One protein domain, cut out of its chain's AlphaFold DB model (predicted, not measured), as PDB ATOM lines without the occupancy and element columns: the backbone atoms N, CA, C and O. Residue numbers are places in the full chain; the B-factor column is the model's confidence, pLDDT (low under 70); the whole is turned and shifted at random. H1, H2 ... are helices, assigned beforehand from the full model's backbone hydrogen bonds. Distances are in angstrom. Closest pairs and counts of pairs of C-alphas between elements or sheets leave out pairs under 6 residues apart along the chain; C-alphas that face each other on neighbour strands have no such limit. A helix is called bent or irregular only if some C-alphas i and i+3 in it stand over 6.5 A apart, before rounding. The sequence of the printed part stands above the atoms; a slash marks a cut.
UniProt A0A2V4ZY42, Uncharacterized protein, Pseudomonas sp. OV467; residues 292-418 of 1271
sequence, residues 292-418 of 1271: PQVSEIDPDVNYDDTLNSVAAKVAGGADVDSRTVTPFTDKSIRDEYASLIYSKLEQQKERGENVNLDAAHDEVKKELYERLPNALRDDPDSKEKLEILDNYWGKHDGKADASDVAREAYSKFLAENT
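Overview. This is residues 292 to 418 of the 1271 residues of an uncharacterized protein of Pseudomonas sp. OV467 (UniProt A0A2V4ZY42). The longest helix, H5, crosses H2 and the first part of H3 in an elongated body of mostly crossed helices. H1 and H2 form a helical hairpin that packs on H3, while H4 folds back from the far end of H3 toward the start of H5. The printed part has 127 residues with five named helices, H1 to H5 in chain order, and no named strand: all helix. It is compact, with a radius of gyration of the C-alphas of 14.5 A and spans of 46 by 28 by 22 A.

Along the chain. H5, residues 396 to 417, is 31.0 A long and ends at C-alpha 417 (-23.830, -30.666, 313.458). H2, residues 331 to 350, is 28.4 A and irregular: C-alphas 332 and 335 are 7.2 A apart. H3, residues 357 to 375, is 25.9 A and only just irregular, with 6.8 A between C-alphas 370 and 373. H1, residues 303 to 316, begins at C-alpha 303 (-35.030, -32.672, 329.577). H4 is residues 382 to 394.

Arrangement. H5, with residues 405 to 413 alone, touches H2 at a steep tilt of 52 degrees; the closest C-alphas, of Ala 338 and Ala 409, are 5.1 A apart. H3, the hub, touches H1, closest at the C-alphas of Ala 312 and Ala 375, 5.2 A. H3 and H4, a hairpin, only just touch, with 3 pairs of C-alphas within 8 A, closest Pro 373 and Leu 386, 7.5 A. H1 and H5 are apart. In H1, H4 and H5 every O i to N i+4 pair is within hydrogen-bond range; H2 has 14 of 16, H3 13 of 15.

Size, cuts and confidence. The C-alphas farthest apart, of Pro 380 and Thr 418, are 47.6 A apart. The printed part has no cut. The link from H1 to H2 is long. pLDDT is under 70 at residues 292 to 296 and 396 to 397.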
ATOM      1  N   PRO A 292     -12.304 -19.218 329.107       34.28
ATOM      2  CA  PRO A 292     -13.633 -18.912 328.595       34.28
ATOM      3  C   PRO A 292     -14.502 -20.088 329.003       34.28
ATOM      4  O   PRO A 292     -14.192 -21.226 328.635       34.28
ATOM      5  N   GLN A 293     -15.477 -19.843 329.880       35.47
ATOM      6  CA  GLN A 293     -16.387 -20.889 330.288       35.47
ATOM      7  C   GLN A 293     -17.193 -21.200 329.034       35.47
ATOM      8  O   GLN A 293     -18.211 -20.568 328.759       35.47
ATOM      9  N   VAL A 294     -16.661 -22.125 328.230       43.25
ATOM     10  CA  VAL A 294     -17.444 -22.987 327.369       43.25
ATOM     11  C   VAL A 294     -18.464 -23.541 328.337       43.25
ATOM     12  O   VAL A 294     -18.100 -24.298 329.236       43.25
ATOM     13  N   SER A 295     -19.692 -23.045 328.227       51.66
ATOM     14  CA  SER A 295     -20.839 -23.572 328.944       51.66
ATOM     15  C   SER A 295     -20.716 -25.093 328.968       51.66
ATOM     16  O   SER A 295     -20.499 -25.697 327.904       51.66
ATOM     17  N   GLU A 296     -20.801 -25.715 330.143       64.88
ATOM     18  CA  GLU A 296     -20.817 -27.177 330.266       64.88
ATOM     19  C   GLU A 296     -22.186 -27.681 329.783       64.88
ATOM     20  O   GLU A 296     -22.977 -28.232 330.538       64.88
ATOM     21  N   ILE A 297     -22.503 -27.430 328.507       73.69
ATOM     22  CA  ILE A 297     -23.727 -27.893 327.867       73.69
ATOM     23  C   ILE A 297     -23.638 -29.409 327.819       73.69
ATOM     24  O   ILE A 297     -22.772 -29.956 327.131       73.69
ATOM     25  N   ASP A 298     -24.534 -30.076 328.520       78.06
ATOM     26  CA  ASP A 298     -24.657 -31.521 328.475       78.06
ATOM     27  C   ASP A 298     -25.706 -31.883 327.405       78.06
ATOM     28  O   ASP A 298     -26.881 -31.537 327.558       78.06
ATOM     29  N   PRO A 299     -25.314 -32.518 326.284       72.12
ATOM     30  CA  PRO A 299     -26.259 -32.920 325.244       72.12
ATOM     31  C   PRO A 299     -27.196 -34.050 325.712       72.12
ATOM     32  O   PRO A 299     -28.295 -34.193 325.183       72.12
ATOM     33  N   ASP A 300     -26.812 -34.811 326.743       78.06
ATOM     34  CA  ASP A 300     -27.519 -36.009 327.213       78.06
ATOM     35  C   ASP A 300     -28.435 -35.735 328.428       78.06
ATOM     36  O   ASP A 300     -28.781 -36.645 329.194       78.06
ATOM     37  N   VAL A 301     -28.859 -34.482 328.627       86.19
ATOM     38  CA  VAL A 301     -29.726 -34.110 329.754       86.19
ATOM     39  C   VAL A 301     -31.075 -34.832 329.733       86.19
ATOM     40  O   VAL A 301     -31.742 -34.953 328.704       86.19
ATOM     41  N   ASN A 302     -31.564 -35.227 330.917       91.81
ATOM     42  CA  ASN A 302     -32.983 -35.543 331.068       91.81
ATOM     43  C   ASN A 302     -33.783 -34.235 331.030       91.81
ATOM     44  O   ASN A 302     -33.893 -33.543 332.040       91.81
ATOM     45  N   TYR A 303     -34.351 -33.932 329.863       90.44
ATOM     46  CA  TYR A 303     -35.030 -32.672 329.577       90.44
ATOM     47  C   TYR A 303     -36.037 -32.245 330.658       90.44
ATOM     48  O   TYR A 303     -35.995 -31.110 331.121       90.44
ATOM     49  N   ASP A 304     -36.911 -33.150 331.112       91.06
ATOM     50  CA  ASP A 304     -37.917 -32.830 332.133       91.06
ATOM     51  C   ASP A 304     -37.283 -32.517 333.499       91.06
ATOM     52  O   ASP A 304     -37.728 -31.598 334.192       91.06
ATOM     53  N   ASP A 305     -36.253 -33.266 333.901       91.94
ATOM     54  CA  ASP A 305     -35.567 -33.056 335.182       91.94
ATOM     55  C   ASP A 305     -34.772 -31.745 335.164       91.94
ATOM     56  O   ASP A 305     -34.862 -30.957 336.108       91.94
ATOM     57  N   THR A 306     -34.062 -31.475 334.067       92.12
ATOM     58  CA  THR A 306     -33.309 -30.234 333.860       92.12
ATOM     59  C   THR A 306     -34.243 -29.030 333.781       92.12
ATOM     60  O   THR A 306     -33.995 -28.027 334.440       92.12
ATOM     61  N   LEU A 307     -35.379 -29.134 333.082       92.81
ATOM     62  CA  LEU A 307     -36.384 -28.069 333.029       92.81
ATOM     63  C   LEU A 307     -36.961 -27.766 334.417       92.81
ATOM     64  O   LEU A 307     -37.124 -26.602 334.782       92.81
ATOM     65  N   ASN A 308     -37.243 -28.798 335.219       90.56
ATOM     66  CA  ASN A 308     -37.698 -28.607 336.598       90.56
ATOM     67  C   ASN A 308     -36.602 -27.984 337.481       90.56
ATOM     68  O   ASN A 308     -36.920 -27.168 338.346       90.56
ATOM     69  N   SER A 309     -35.334 -28.354 337.272       90.44
ATOM     70  CA  SER A 309     -34.180 -27.769 337.967       90.44
ATOM     71  C   SER A 309     -34.039 -26.281 337.649       90.44
ATOM     72  O   SER A 309     -34.027 -25.457 338.563       90.44
ATOM     73  N   VAL A 310     -34.046 -25.918 336.363       91.31
ATOM     74  CA  VAL A 310     -34.002 -24.523 335.908       91.31
ATOM     75  C   VAL A 310     -35.189 -23.741 336.466       91.31
ATOM     76  O   VAL A 310     -34.994 -22.676 337.046       91.31
ATOM     77  N   ALA A 311     -36.408 -24.288 336.402       91.75
ATOM     78  CA  ALA A 311     -37.592 -23.652 336.980       91.75
ATOM     79  C   ALA A 311     -37.450 -23.408 338.490       91.75
ATOM     80  O   ALA A 311     -37.825 -22.343 338.974       91.75
ATOM     81  N   ALA A 312     -36.893 -24.364 339.239       88.25
ATOM     82  CA  ALA A 312     -36.664 -24.220 340.674       88.25
ATOM     83  C   ALA A 312     -35.605 -23.157 340.994       88.25
ATOM     84  O   ALA A 312     -35.776 -22.397 341.945       88.25
ATOM     85  N   LYS A 313     -34.533 -23.076 340.199       89.75
ATOM     86  CA  LYS A 313     -33.465 -22.085 340.379       89.75
ATOM     87  C   LYS A 313     -33.917 -20.676 340.013       89.75
ATOM     88  O   LYS A 313     -33.713 -19.767 340.805       89.75
ATOM     89  N   VAL A 314     -34.610 -20.511 338.886       88.25
ATOM     90  CA  VAL A 314     -35.212 -19.231 338.471       88.25
ATOM     91  C   VAL A 314     -36.236 -18.761 339.510       88.25
ATOM     92  O   VAL A 314     -36.214 -17.608 339.930       88.25
ATOM     93  N   ALA A 315     -37.094 -19.662 340.000       86.81
ATOM     94  CA  ALA A 315     -38.042 -19.366 341.073       86.81
ATOM     95  C   ALA A 315     -37.359 -18.991 342.400       86.81
ATOM     96  O   ALA A 315     -37.813 -18.083 343.097       86.81
ATOM     97  N   GLY A 316     -36.284 -19.697 342.761       83.44
ATOM     98  CA  GLY A 316     -35.511 -19.448 343.978       83.44
ATOM     99  C   GLY A 316     -34.673 -18.171 343.921       83.44
ATOM    100  O   GLY A 316     -34.454 -17.557 344.961       83.44
ATOM    101  N   GLY A 317     -34.247 -17.767 342.724       84.06
ATOM    102  CA  GLY A 317     -33.479 -16.552 342.460       84.06
ATOM    103  C   GLY A 317     -34.313 -15.273 342.361       84.06
ATOM    104  O   GLY A 317     -33.740 -14.198 342.229       84.06
ATOM    105  N   ALA A 318     -35.646 -15.367 342.410       87.31
ATOM    106  CA  ALA A 318     -36.533 -14.208 342.470       87.31
ATOM    107  C   ALA A 318     -36.705 -13.730 343.920       87.31
ATOM    108  O   ALA A 318     -37.241 -14.455 344.768       87.31
ATOM    109  N   ASP A 319     -36.300 -12.491 344.186       86.31
ATOM    110  CA  ASP A 319     -36.328 -11.878 345.510       86.31
ATOM    111  C   ASP A 319     -37.383 -10.762 345.579       86.31
ATOM    112  O   ASP A 319     -37.380  -9.816 344.789       86.31
ATOM    113  N   VAL A 320     -38.318 -10.898 346.523       86.50
ATOM    114  CA  VAL A 320     -39.481 -10.008 346.663       86.50
ATOM    115  C   VAL A 320     -39.099  -8.657 347.264       86.50
ATOM    116  O   VAL A 320     -39.600  -7.626 346.813       86.50
ATOM    117  N   ASP A 321     -38.187  -8.654 348.237       83.12
ATOM    118  CA  ASP A 321     -37.803  -7.457 348.987       83.12
ATOM    119  C   ASP A 321     -36.982  -6.496 348.115       83.12
ATOM    120  O   ASP A 321     -37.222  -5.287 348.099       83.12
ATOM    121  N   SER A 322     -36.036  -7.042 347.353       80.81
ATOM    122  CA  SER A 322     -35.167  -6.300 346.433       80.81
ATOM    123  C   SER A 322     -35.760  -6.144 345.029       80.81
ATOM    124  O   SER A 322     -35.294  -5.306 344.258       80.81
ATOM    125  N   ARG A 323     -36.807  -6.912 344.692       79.44
ATOM    126  CA  ARG A 323     -37.408  -6.992 343.347       79.44
ATOM    127  C   ARG A 323     -36.391  -7.360 342.260       79.44
ATOM    128  O   ARG A 323     -36.460  -6.832 341.145       79.44
ATOM    129  N   THR A 324     -35.467  -8.259 342.587       81.44
ATOM    130  CA  THR A 324     -34.407  -8.739 341.688       81.44
ATOM    131  C   THR A 324     -34.624 -10.196 341.281       81.44
ATOM    132  O   THR A 324     -35.420 -10.919 341.886       81.44
ATOM    133  N   VAL A 325     -33.950 -10.611 340.207       83.31
ATOM    134  CA  VAL A 325     -33.953 -11.983 339.687       83.31
ATOM    135  C   VAL A 325     -32.518 -12.377 339.369       83.31
ATOM    136  O   VAL A 325     -31.777 -11.564 338.820       83.31
ATOM    137  N   THR A 326     -32.130 -13.613 339.681       83.88
ATOM    138  CA  THR A 326     -30.871 -14.193 339.193       83.88
ATOM    139  C   THR A 326     -30.883 -14.274 337.660       83.88
ATOM    140  O   THR A 326     -31.750 -14.963 337.111       83.88
ATOM    141  N   PRO A 327     -29.947 -13.608 336.960       85.12
ATOM    142  CA  PRO A 327     -29.936 -13.584 335.502       85.12
ATOM    143  C   PRO A 327     -29.758 -14.961 334.858       85.12
ATOM    144  O   PRO A 327     -29.096 -15.832 335.423       85.12
ATOM    145  N   PHE A 328     -30.260 -15.151 333.632       83.31
ATOM    146  CA  PHE A 328     -30.014 -16.391 332.869       83.31
ATOM    147  C   PHE A 328     -28.535 -16.614 332.540       83.31
ATOM    148  O   PHE A 328     -28.119 -17.752 332.332       83.31
ATOM    149  N   THR A 329     -27.744 -15.542 332.522       82.56
ATOM    150  CA  THR A 329     -26.292 -15.559 332.323       82.56
ATOM    151  C   THR A 329     -25.523 -16.043 333.557       82.56
ATOM    152  O   THR A 329     -24.354 -16.414 333.439       82.56
ATOM    153  N   ASP A 330     -26.165 -16.111 334.730       85.81
ATOM    154  CA  ASP A 330     -25.557 -16.667 335.936       85.81
ATOM    155  C   ASP A 330     -25.298 -18.166 335.762       85.81
ATOM    156  O   ASP A 330     -26.188 -18.932 335.384       85.81
ATOM    157  N   LYS A 331     -24.080 -18.609 336.093       82.69
ATOM    158  CA  LYS A 331     -23.638 -20.000 335.919       82.69
ATOM    159  C   LYS A 331     -24.590 -21.025 336.541       82.69
ATOM    160  O   LYS A 331     -24.736 -22.123 336.012       82.69
ATOM    161  N   SER A 332     -25.253 -20.687 337.649       82.88
ATOM    162  CA  SER A 332     -26.184 -21.603 338.313       82.88
ATOM    163  C   SER A 332     -27.373 -21.997 337.427       82.88
ATOM    164  O   SER A 332     -27.899 -23.101 337.598       82.88
ATOM    165  N   ILE A 333     -27.763 -21.141 336.476       87.12
ATOM    166  CA  ILE A 333     -28.895 -21.322 335.554       87.12
ATOM    167  C   ILE A 333     -28.405 -21.559 334.117       87.12
ATOM    168  O   ILE A 333     -28.948 -22.426 333.430       87.12
ATOM    169  N   ARG A 334     -27.369 -20.830 333.688       90.31
ATOM    170  CA  ARG A 334     -26.854 -20.758 332.313       90.31
ATOM    171  C   ARG A 334     -26.625 -22.119 331.670       90.31
ATOM    172  O   ARG A 334     -27.188 -22.377 330.612       90.31
ATOM    173  N   ASP A 335     -25.838 -22.992 332.300       88.94
ATOM    174  CA  ASP A 335     -25.418 -24.265 331.690       88.94
ATOM    175  C   ASP A 335     -26.609 -25.212 331.456       88.94
ATOM    176  O   ASP A 335     -26.754 -25.811 330.387       88.94
ATOM    177  N   GLU A 336     -27.519 -25.305 332.430       90.50
ATOM    178  CA  GLU A 336     -28.728 -26.128 332.322       90.50
ATOM    179  C   GLU A 336     -29.728 -25.530 331.326       90.50
ATOM    180  O   GLU A 336     -30.312 -26.267 330.531       90.50
ATOM    181  N   TYR A 337     -29.895 -24.204 331.314       92.81
ATOM    182  CA  TYR A 337     -30.759 -23.516 330.354       92.81
ATOM    183  C   TYR A 337     -30.241 -23.667 328.915       92.81
ATOM    184  O   TYR A 337     -31.001 -24.044 328.022       92.81
ATOM    185  N   ALA A 338     -28.936 -23.486 328.695       92.00
ATOM    186  CA  ALA A 338     -28.281 -23.740 327.416       92.00
ATOM    187  C   ALA A 338     -28.446 -25.204 326.969       92.00
ATOM    188  O   ALA A 338     -28.711 -25.466 325.795       92.00
ATOM    189  N   SER A 339     -28.368 -26.159 327.902       91.88
ATOM    190  CA  SER A 339     -28.584 -27.587 327.619       91.88
ATOM    191  C   SER A 339     -30.021 -27.901 327.183       91.88
ATOM    192  O   SER A 339     -30.227 -28.729 326.296       91.88
ATOM    193  N   LEU A 340     -31.028 -27.208 327.731       94.25
ATOM    194  CA  LEU A 340     -32.422 -27.336 327.278       94.25
ATOM    195  C   LEU A 340     -32.602 -26.822 325.847       94.25
ATOM    196  O   LEU A 340     -33.225 -27.500 325.028       94.25
ATOM    197  N   ILE A 341     -32.028 -25.654 325.535       94.81
ATOM    198  CA  ILE A 341     -32.054 -25.082 324.182       94.81
ATOM    199  C   ILE A 341     -31.366 -26.033 323.200       94.81
ATOM    200  O   ILE A 341     -31.942 -26.377 322.170       94.81
ATOM    201  N   TYR A 342     -30.176 -26.522 323.549       93.12
ATOM    202  CA  TYR A 342     -29.426 -27.486 322.747       93.12
ATOM    203  C   TYR A 342     -30.239 -28.766 322.479       93.12
ATOM    204  O   TYR A 342     -30.391 -29.172 321.327       93.12
ATOM    205  N   SER A 343     -30.860 -29.343 323.514       92.31
ATOM    206  CA  SER A 343     -31.720 -30.526 323.379       92.31
ATOM    207  C   SER A 343     -32.903 -30.285 322.430       92.31
ATOM    208  O   SER A 343     -33.250 -31.157 321.632       92.31
ATOM    209  N   LYS A 344     -33.514 -29.092 322.449       93.56
ATOM    210  CA  LYS A 344     -34.590 -28.736 321.506       93.56
ATOM    211  C   LYS A 344     -34.099 -28.625 320.065       93.56
ATOM    212  O   LYS A 344     -34.792 -29.099 319.163       93.56
ATOM    213  N   LEU A 345     -32.915 -28.056 319.845       93.19
ATOM    214  CA  LEU A 345     -32.297 -27.990 318.517       93.19
ATOM    215  C   LEU A 345     -31.998 -29.396 317.969       93.19
ATOM    216  O   LEU A 345     -32.278 -29.678 316.801       93.19
ATOM    217  N   GLU A 346     -31.511 -30.312 318.811       91.00
ATOM    218  CA  GLU A 346     -31.319 -31.716 318.427       91.00
ATOM    219  C   GLU A 346     -32.636 -32.421 318.108       91.00
ATOM    220  O   GLU A 346     -32.735 -33.083 317.077       91.00
ATOM    221  N   GLN A 347     -33.680 -32.220 318.912       90.44
ATOM    222  CA  GLN A 347     -35.000 -32.790 318.635       90.44
ATOM    223  C   GLN A 347     -35.570 -32.306 317.294       90.44
ATOM    224  O   GLN A 347     -36.119 -33.108 316.538       90.44
ATOM    225  N   GLN A 348     -35.440 -31.013 316.975       90.62
ATOM    226  CA  GLN A 348     -35.838 -30.475 315.667       90.62
ATOM    227  C   GLN A 348     -35.077 -31.190 314.538       90.62
ATOM    228  O   GLN A 348     -35.687 -31.677 313.581       90.62
ATOM    229  N   LYS A 349     -33.756 -31.352 314.687       89.00
ATOM    230  CA  LYS A 349     -32.917 -32.083 313.726       89.00
ATOM    231  C   LYS A 349     -33.341 -33.551 313.573       89.00
ATOM    232  O   LYS A 349     -33.456 -34.034 312.447       89.00
ATOM    233  N   GLU A 350     -33.589 -34.269 314.666       88.81
ATOM    234  CA  GLU A 350     -34.007 -35.680 314.652       88.81
ATOM    235  C   GLU A 350     -35.363 -35.892 313.969       88.81
ATOM    236  O   GLU A 350     -35.573 -36.902 313.290       88.81
ATOM    237  N   ARG A 351     -36.277 -34.921 314.101       86.69
ATOM    238  CA  ARG A 351     -37.572 -34.915 313.402       86.69
ATOM    239  C   ARG A 351     -37.447 -34.605 311.907       86.69
ATOM    240  O   ARG A 351     -38.426 -34.760 311.176       86.69
ATOM    241  N   GLY A 352     -36.258 -34.221 311.439       78.69
ATOM    242  CA  GLY A 352     -36.023 -33.767 310.072       78.69
ATOM    243  C   GLY A 352     -36.635 -32.394 309.792       78.69
ATOM    244  O   GLY A 352     -36.925 -32.084 308.637       78.69
ATOM    245  N   GLU A 353     -36.877 -31.602 310.839       81.94
ATOM    246  CA  GLU A 353     -37.327 -30.216 310.736       81.94
ATOM    247  C   GLU A 353     -36.129 -29.300 310.444       81.94
ATOM    248  O   GLU A 353     -34.976 -29.637 310.728       81.94
ATOM    249  N   ASN A 354     -36.400 -28.120 309.884       80.19
ATOM    250  CA  ASN A 354     -35.390 -27.070 309.832       80.19
ATOM    251  C   ASN A 354     -35.114 -26.608 311.264       80.19
ATOM    252  O   ASN A 354     -36.024 -26.152 311.955       80.19
ATOM    253  N   VAL A 355     -33.860 -26.738 311.692       86.50
ATOM    254  CA  VAL A 355     -33.396 -26.269 313.001       86.50
ATOM    255  C   VAL A 355     -33.648 -24.770 313.091       86.50
ATOM    256  O   VAL A 355     -33.245 -24.058 312.185       86.50
ATOM    257  N   ASN A 356     -34.289 -24.295 314.153       89.44
ATOM    258  CA  ASN A 356     -34.706 -22.909 314.329       89.44
ATOM    259  C   ASN A 356     -34.499 -22.492 315.793       89.44
ATOM    260  O   ASN A 356     -35.193 -22.985 316.689       89.44
ATOM    261  N   LEU A 357     -33.541 -21.584 316.016       92.75
ATOM    262  CA  LEU A 357     -33.177 -21.098 317.345       92.75
ATOM    263  C   LEU A 357     -34.319 -20.347 318.021       92.75
ATOM    264  O   LEU A 357     -34.590 -20.600 319.188       92.75
ATOM    265  N   ASP A 358     -35.006 -19.480 317.282       90.81
ATOM    266  CA  ASP A 358     -36.154 -18.716 317.776       90.81
ATOM    267  C   ASP A 358     -37.249 -19.646 318.316       90.81
ATOM    268  O   ASP A 358     -37.710 -19.503 319.445       90.81
ATOM    269  N   ALA A 359     -37.574 -20.698 317.556       90.94
ATOM    270  CA  ALA A 359     -38.558 -21.693 317.975       90.94
ATOM    271  C   ALA A 359     -38.097 -22.492 319.205       90.94
ATOM    272  O   ALA A 359     -38.897 -22.758 320.099       90.94
ATOM    273  N   ALA A 360     -36.814 -22.871 319.275       92.94
ATOM    274  CA  ALA A 360     -36.268 -23.564 320.442       92.94
ATOM    275  C   ALA A 360     -36.296 -22.667 321.693       92.94
ATOM    276  O   ALA A 360     -36.715 -23.115 322.759       92.94
ATOM    277  N   HIS A 361     -35.910 -21.400 321.547       93.75
ATOM    278  CA  HIS A 361     -35.964 -20.383 322.592       93.75
ATOM    279  C   HIS A 361     -37.393 -20.182 323.112       93.75
ATOM    280  O   HIS A 361     -37.631 -20.270 324.318       93.75
ATOM    281  N   ASP A 362     -38.361 -20.011 322.214       92.44
ATOM    282  CA  ASP A 362     -39.767 -19.825 322.572       92.44
ATOM    283  C   ASP A 362     -40.391 -21.064 323.222       92.44
ATOM    284  O   ASP A 362     -41.179 -20.942 324.167       92.44
ATOM    285  N   GLU A 363     -40.038 -22.266 322.759       93.38
ATOM    286  CA  GLU A 363     -40.491 -23.517 323.366       93.38
ATOM    287  C   GLU A 363     -39.945 -23.693 324.784       93.38
ATOM    288  O   GLU A 363     -40.729 -23.946 325.702       93.38
ATOM    289  N   VAL A 364     -38.632 -23.522 324.990       94.81
ATOM    290  CA  VAL A 364     -38.019 -23.645 326.324       94.81
ATOM    291  C   VAL A 364     -38.579 -22.586 327.265       94.81
ATOM    292  O   VAL A 364     -38.963 -22.919 328.385       94.81
ATOM    293  N   LYS A 365     -38.712 -21.333 326.812       93.50
ATOM    294  CA  LYS A 365     -39.364 -20.261 327.574       93.50
ATOM    295  C   LYS A 365     -40.770 -20.672 327.991       93.50
ATOM    296  O   LYS A 365     -41.103 -20.642 329.172       93.50
ATOM    297  N   LYS A 366     -41.615 -21.072 327.041       94.06
ATOM    298  CA  LYS A 366     -43.001 -21.449 327.331       94.06
ATOM    299  C   LYS A 366     -43.068 -22.581 328.356       94.06
ATOM    300  O   LYS A 366     -43.823 -22.488 329.321       94.06
ATOM    301  N   GLU A 367     -42.280 -23.630 328.162       94.75
ATOM    302  CA  GLU A 367     -42.259 -24.788 329.051       94.75
ATOM    303  C   GLU A 367     -41.703 -24.435 330.439       94.75
ATOM    304  O   GLU A 367     -42.230 -24.909 331.446       94.75
ATOM    305  N   LEU A 368     -40.714 -23.542 330.521       93.12
ATOM    306  CA  LEU A 368     -40.205 -22.999 331.780       93.12
ATOM    307  C   LEU A 368     -41.314 -22.262 332.541       93.12
ATOM    308  O   LEU A 368     -41.577 -22.573 333.705       93.12
ATOM    309  N   TYR A 369     -42.033 -21.358 331.871       89.69
ATOM    310  CA  TYR A 369     -43.150 -20.612 332.460       89.69
ATOM    311  C   TYR A 369     -44.332 -21.503 332.866       89.69
ATOM    312  O   TYR A 369     -45.018 -21.207 333.843       89.69
ATOM    313  N   GLU A 370     -44.546 -22.638 332.196       93.00
ATOM    314  CA  GLU A 370     -45.525 -23.646 332.623       93.00
ATOM    315  C   GLU A 370     -45.099 -24.385 333.910       93.00
ATOM    316  O   GLU A 370     -45.955 -24.852 334.673       93.00
ATOM    317  N   ARG A 371     -43.790 -24.480 334.199       93.44
ATOM    318  CA  ARG A 371     -43.246 -25.136 335.405       93.44
ATOM    319  C   ARG A 371     -43.078 -24.194 336.597       93.44
ATOM    320  O   ARG A 371     -43.217 -24.661 337.732       93.44
ATOM    321  N   LEU A 372     -42.862 -22.896 336.375       92.00
ATOM    322  CA  LEU A 372     -42.670 -21.897 337.439       92.00
ATOM    323  C   LEU A 372     -43.775 -21.902 338.522       92.00
ATOM    324  O   LEU A 372     -43.432 -21.930 339.705       92.00
ATOM    325  N   PRO A 373     -45.086 -21.977 338.198       90.62
ATOM    326  CA  PRO A 373     -46.136 -22.042 339.219       90.62
ATOM    327  C   PRO A 373     -46.040 -23.272 340.130       90.62
ATOM    328  O   PRO A 373     -46.425 -23.214 341.296       90.62
ATOM    329  N   ASN A 374     -45.535 -24.395 339.610       88.38
ATOM    330  CA  ASN A 374     -45.328 -25.606 340.402       88.38
ATOM    331  C   ASN A 374     -44.063 -25.508 341.262       88.38
ATOM    332  O   ASN A 374     -44.086 -25.973 342.400       88.38
ATOM    333  N   ALA A 375     -42.994 -24.886 340.751       89.81
ATOM    334  CA  ALA A 375     -41.769 -24.621 341.507       89.81
ATOM    335  C   ALA A 375     -42.024 -23.683 342.701       89.81
ATOM    336  O   ALA A 375     -41.473 -23.883 343.780       89.81
ATOM    337  N   LEU A 376     -42.931 -22.718 342.534       89.25
ATOM    338  CA  LEU A 376     -43.337 -21.762 343.566       89.25
ATOM    339  C   LEU A 376     -44.523 -22.232 344.421       89.25
ATOM    340  O   LEU A 376     -44.990 -21.485 345.274       89.25
ATOM    341  N   ARG A 377     -45.047 -23.451 344.228       88.44
ATOM    342  CA  ARG A 377     -46.320 -23.881 344.846       88.44
ATOM    343  C   ARG A 377     -46.336 -23.760 346.371       88.44
ATOM    344  O   ARG A 377     -47.376 -23.443 346.948       88.44
ATOM    345  N   ASP A 378     -45.203 -24.055 346.998       87.81
ATOM    346  CA  ASP A 378     -45.060 -24.095 348.453       87.81
ATOM    347  C   ASP A 378     -44.426 -22.790 349.008       87.81
ATOM    348  O   ASP A 378     -44.176 -22.695 350.210       87.81
ATOM    349  N   ASP A 379     -44.205 -21.777 348.154       85.50
ATOM    350  CA  ASP A 379     -43.645 -20.462 348.503       85.50
ATOM    351  C   ASP A 379     -44.765 -19.465 348.902       85.50
ATOM    352  O   ASP A 379     -45.736 -19.283 348.147       85.50
ATOM    353  N   PRO A 380     -44.676 -18.817 350.085       86.44
ATOM    354  CA  PRO A 380     -45.692 -17.872 350.553       86.44
ATOM    355  C   PRO A 380     -45.847 -16.642 349.644       86.44
ATOM    356  O   PRO A 380     -46.956 -16.113 349.545       86.44
ATOM    357  N   ASP A 381     -44.787 -16.255 348.932       90.44
ATOM    358  CA  ASP A 381     -44.711 -15.069 348.076       90.44
ATOM    359  C   ASP A 381     -44.822 -15.427 346.584       90.44
ATOM    360  O   ASP A 381     -44.560 -14.614 345.699       90.44
ATOM    361  N   SER A 382     -45.275 -16.649 346.285       88.12
ATOM    362  CA  SER A 382     -45.402 -17.214 344.933       88.12
ATOM    363  C   SER A 382     -46.025 -16.281 343.891       88.12
ATOM    364  O   SER A 382     -45.549 -16.220 342.761       88.12
ATOM    365  N   LYS A 383     -47.077 -15.532 344.244       89.44
ATOM    366  CA  LYS A 383     -47.717 -14.579 343.319       89.44
ATOM    367  C   LYS A 383     -46.822 -13.392 342.979       89.44
ATOM    368  O   LYS A 383     -46.812 -12.963 341.833       89.44
ATOM    369  N   GLU A 384     -46.113 -12.866 343.970       89.12
ATOM    370  CA  GLU A 384     -45.255 -11.695 343.810       89.12
ATOM    371  C   GLU A 384     -43.955 -12.072 343.095       89.12
ATOM    372  O   GLU A 384     -43.531 -11.368 342.185       89.12
ATOM    373  N   LYS A 385     -43.398 -13.254 343.388       87.94
ATOM    374  CA  LYS A 385     -42.268 -13.816 342.636       87.94
ATOM    375  C   LYS A 385     -42.607 -14.091 341.171       87.94
ATOM    376  O   LYS A 385     -41.805 -13.762 340.306       87.94
ATOM    377  N   LEU A 386     -43.792 -14.636 340.872       89.25
ATOM    378  CA  LEU A 386     -44.248 -14.800 339.482       89.25
ATOM    379  C   LEU A 386     -44.348 -13.453 338.759       89.25
ATOM    380  O   LEU A 386     -43.901 -13.344 337.626       89.25
ATOM    381  N   GLU A 387     -44.870 -12.419 339.422       88.06
ATOM    382  CA  GLU A 387     -44.937 -11.071 338.851       88.06
ATOM    383  C   GLU A 387     -43.539 -10.477 338.611       88.06
ATOM    384  O   GLU A 387     -43.304  -9.821 337.598       88.06
ATOM    385  N   ILE A 388     -42.585 -10.703 339.517       85.94
ATOM    386  CA  ILE A 388     -41.196 -10.255 339.360       85.94
ATOM    387  C   ILE A 388     -40.520 -10.971 338.185       85.94
ATOM    388  O   ILE A 388     -39.865 -10.311 337.384       85.94
ATOM    389  N   LEU A 389     -40.730 -12.280 338.030       86.75
ATOM    390  CA  LEU A 389     -40.210 -13.067 336.907       86.75
ATOM    391  C   LEU A 389     -40.846 -12.671 335.568       86.75
ATOM    392  O   LEU A 389     -40.136 -12.514 334.575       86.75
ATOM    393  N   ASP A 390     -42.164 -12.450 335.536       86.44
ATOM    394  CA  ASP A 390     -42.873 -11.913 334.365       86.44
ATOM    395  C   ASP A 390     -42.339 -10.525 333.992       86.44
ATOM    396  O   ASP A 390     -42.154 -10.221 332.815       86.44
ATOM    397  N   ASN A 391     -42.047  -9.678 334.983       84.38
ATOM    398  CA  ASN A 391     -41.476  -8.352 334.758       84.38
ATOM    399  C   ASN A 391     -40.010  -8.407 334.320       84.38
ATOM    400  O   ASN A 391     -39.611  -7.600 333.485       84.38
ATOM    401  N   TYR A 392     -39.207  -9.317 334.867       81.62
ATOM    402  CA  TYR A 392     -37.806  -9.499 334.487       81.62
ATOM    403  C   TYR A 392     -37.697  -9.926 333.021       81.62
ATOM    404  O   TYR A 392     -36.987  -9.282 332.255       81.62
ATOM    405  N   TRP A 393     -38.499 -10.906 332.598       80.69
ATOM    406  CA  TRP A 393     -38.591 -11.270 331.183       80.69
ATOM    407  C   TRP A 393     -39.318 -10.212 330.353       80.69
ATOM    408  O   TRP A 393     -39.052 -10.051 329.174       80.69
ATOM    409  N   GLY A 394     -40.263  -9.466 330.923       73.31
ATOM    410  CA  GLY A 394     -40.945  -8.371 330.231       73.31
ATOM    411  C   GLY A 394     -40.029  -7.180 329.926       73.31
ATOM    412  O   GLY A 394     -40.261  -6.468 328.946       73.31
ATOM    413  N   LYS A 395     -38.990  -6.971 330.744       72.62
ATOM    414  CA  LYS A 395     -37.945  -5.958 330.559       72.62
ATOM    415  C   LYS A 395     -36.909  -6.410 329.525       72.62
ATOM    416  O   LYS A 395     -36.759  -7.592 329.242       72.62
ATOM    417  N   HIS A 396     -36.203  -5.435 328.954       53.66
ATOM    418  CA  HIS A 396     -35.212  -5.665 327.901       53.66
ATOM    419  C   HIS A 396     -34.073  -6.599 328.363       53.66
ATOM    420  O   HIS A 396     -33.604  -7.414 327.573       53.66
ATOM    421  N   ASP A 397     -33.703  -6.542 329.645       67.25
ATOM    422  CA  ASP A 397     -32.540  -7.250 330.193       67.25
ATOM    423  C   ASP A 397     -32.753  -8.771 330.279       67.25
ATOM    424  O   ASP A 397     -31.921  -9.534 329.799       67.25
ATOM    425  N   GLY A 398     -33.909  -9.247 330.765       74.69
ATOM    426  CA  GLY A 398     -34.159 -10.690 330.886       74.69
ATOM    427  C   GLY A 398     -34.314 -11.413 329.544       74.69
ATOM    428  O   GLY A 398     -33.890 -12.560 329.401       74.69
ATOM    429  N   LYS A 399     -34.873 -10.736 328.529       80.75
ATOM    430  CA  LYS A 399     -34.953 -11.272 327.156       80.75
ATOM    431  C   LYS A 399     -33.576 -11.361 326.513       80.75
ATOM    432  O   LYS A 399     -33.309 -12.325 325.796       80.75
ATOM    433  N   ALA A 400     -32.735 -10.353 326.748       78.81
ATOM    434  CA  ALA A 400     -31.368 -10.312 326.249       78.81
ATOM    435  C   ALA A 400     -30.526 -11.430 326.880       78.81
ATOM    436  O   ALA A 400     -29.966 -12.233 326.140       78.81
ATOM    437  N   ASP A 401     -30.563 -11.577 328.210       83.81
ATOM    438  CA  ASP A 401     -29.840 -12.632 328.932       83.81
ATOM    439  C   ASP A 401     -30.197 -14.035 328.412       83.81
ATOM    440  O   ASP A 401     -29.324 -14.851 328.118       83.81
ATOM    441  N   ALA A 402     -31.492 -14.325 328.248       86.44
ATOM    442  CA  ALA A 402     -31.954 -15.613 327.732       86.44
ATOM    443  C   ALA A 402     -31.577 -15.836 326.254       86.44
ATOM    444  O   ALA A 402     -31.224 -16.955 325.866       86.44
ATOM    445  N   SER A 403     -31.623 -14.778 325.436       86.81
ATOM    446  CA  SER A 403     -31.233 -14.825 324.020       86.81
ATOM    447  C   SER A 403     -29.737 -15.075 323.848       86.81
ATOM    448  O   SER A 403     -29.334 -15.807 322.944       86.81
ATOM    449  N   ASP A 404     -28.903 -14.502 324.712       86.94
ATOM    450  CA  ASP A 404     -27.451 -14.673 324.683       86.94
ATOM    451  C   ASP A 404     -27.073 -16.126 324.961       86.94
ATOM    452  O   ASP A 404     -26.390 -16.755 324.150       86.94
ATOM    453  N   VAL A 405     -27.625 -16.707 326.029       88.00
ATOM    454  CA  VAL A 405     -27.397 -18.117 326.381       88.00
ATOM    455  C   VAL A 405     -27.946 -19.068 325.307       88.00
ATOM    456  O   VAL A 405     -27.330 -20.088 324.992       88.00
ATOM    457  N   ALA A 406     -29.074 -18.732 324.674       89.00
ATOM    458  CA  ALA A 406     -29.604 -19.517 323.562       89.00
ATOM    459  C   ALA A 406     -28.666 -19.503 322.338       89.00
ATOM    460  O   ALA A 406     -28.459 -20.542 321.704       89.00
ATOM    461  N   ARG A 407     -28.043 -18.361 322.020       89.62
ATOM    462  CA  ARG A 407     -27.061 -18.257 320.927       89.62
ATOM    463  C   ARG A 407     -25.767 -19.019 321.221       89.62
ATOM    464  O   ARG A 407     -25.184 -19.571 320.289       89.62
ATOM    465  N   GLU A 408     -25.357 -19.133 322.484       87.56
ATOM    466  CA  GLU A 408     -24.250 -20.014 322.895       87.56
ATOM    467  C   GLU A 408     -24.570 -21.492 322.638       87.56
ATOM    468  O   GLU A 408     -23.769 -22.213 322.034       87.56
ATOM    469  N   ALA A 409     -25.773 -21.936 323.016       87.44
ATOM    470  CA  ALA A 409     -26.242 -23.288 322.721       87.44
ATOM    471  C   ALA A 409     -26.309 -23.558 321.210       87.44
ATOM    472  O   ALA A 409     -25.908 -24.628 320.745       87.44
ATOM    473  N   TYR A 410     -26.751 -22.569 320.430       91.12
ATOM    474  CA  TYR A 410     -26.770 -22.644 318.973       91.12
ATOM    475  C   TYR A 410     -25.367 -22.744 318.364       91.12
ATOM    476  O   TYR A 410     -25.152 -23.549 317.462       91.12
ATOM    477  N   SER A 411     -24.397 -21.986 318.884       87.44
ATOM    478  CA  SER A 411     -22.990 -22.055 318.463       87.44
ATOM    479  C   SER A 411     -22.418 -23.463 318.652       87.44
ATOM    480  O   SER A 411     -21.846 -24.046 317.726       87.44
ATOM    481  N   LYS A 412     -22.667 -24.071 319.821       85.38
ATOM    482  CA  LYS A 412     -22.283 -25.463 320.083       85.38
ATOM    483  C   LYS A 412     -22.986 -26.438 319.136       85.38
ATOM    484  O   LYS A 412     -22.339 -27.312 318.561       85.38
ATOM    485  N   PHE A 413     -24.293 -26.268 318.929       89.94
ATOM    486  CA  PHE A 413     -25.057 -27.082 317.985       89.94
ATOM    487  C   PHE A 413     -24.463 -27.018 316.576       89.94
ATOM    488  O   PHE A 413     -24.261 -28.059 315.951       89.94
ATOM    489  N   LEU A 414     -24.134 -25.822 316.084       87.75
ATOM    490  CA  LEU A 414     -23.507 -25.648 314.779       87.75
ATOM    491  C   LEU A 414     -22.163 -26.376 314.703       87.75
ATOM    492  O   LEU A 414     -21.941 -27.097 313.730       87.75
ATOM    493  N   ALA A 415     -21.313 -26.250 315.723       85.44
ATOM    494  CA  ALA A 415     -20.002 -26.896 315.756       85.44
ATOM    495  C   ALA A 415     -20.082 -28.433 315.674       85.44
ATOM    496  O   ALA A 415     -19.250 -29.061 315.020       85.44
ATOM    497  N   GLU A 416     -21.091 -29.048 316.298       84.75
ATOM    498  CA  GLU A 416     -21.263 -30.509 316.311       84.75
ATOM    499  C   GLU A 416     -22.017 -31.046 315.085       84.75
ATOM    500  O   GLU A 416     -21.829 -32.197 314.677       84.75
ATOM    501  N   ASN A 417     -22.869 -30.221 314.468       84.50
ATOM    502  CA  ASN A 417     -23.830 -30.666 313.458       84.50
ATOM    503  C   ASN A 417     -23.571 -30.118 312.047       84.50
ATOM    504  O   ASN A 417     -24.281 -30.510 311.115       84.50
ATOM    505  N   THR A 418     -22.557 -29.269 311.867       85.06
ATOM    506  CA  THR A 418     -22.231 -28.627 310.586       85.06
ATOM    507  C   THR A 418     -20.890 -29.109 310.050       85.06
ATOM    508  O   THR A 418     -19.866 -29.038 310.724       85.06
TER     509      THR A 418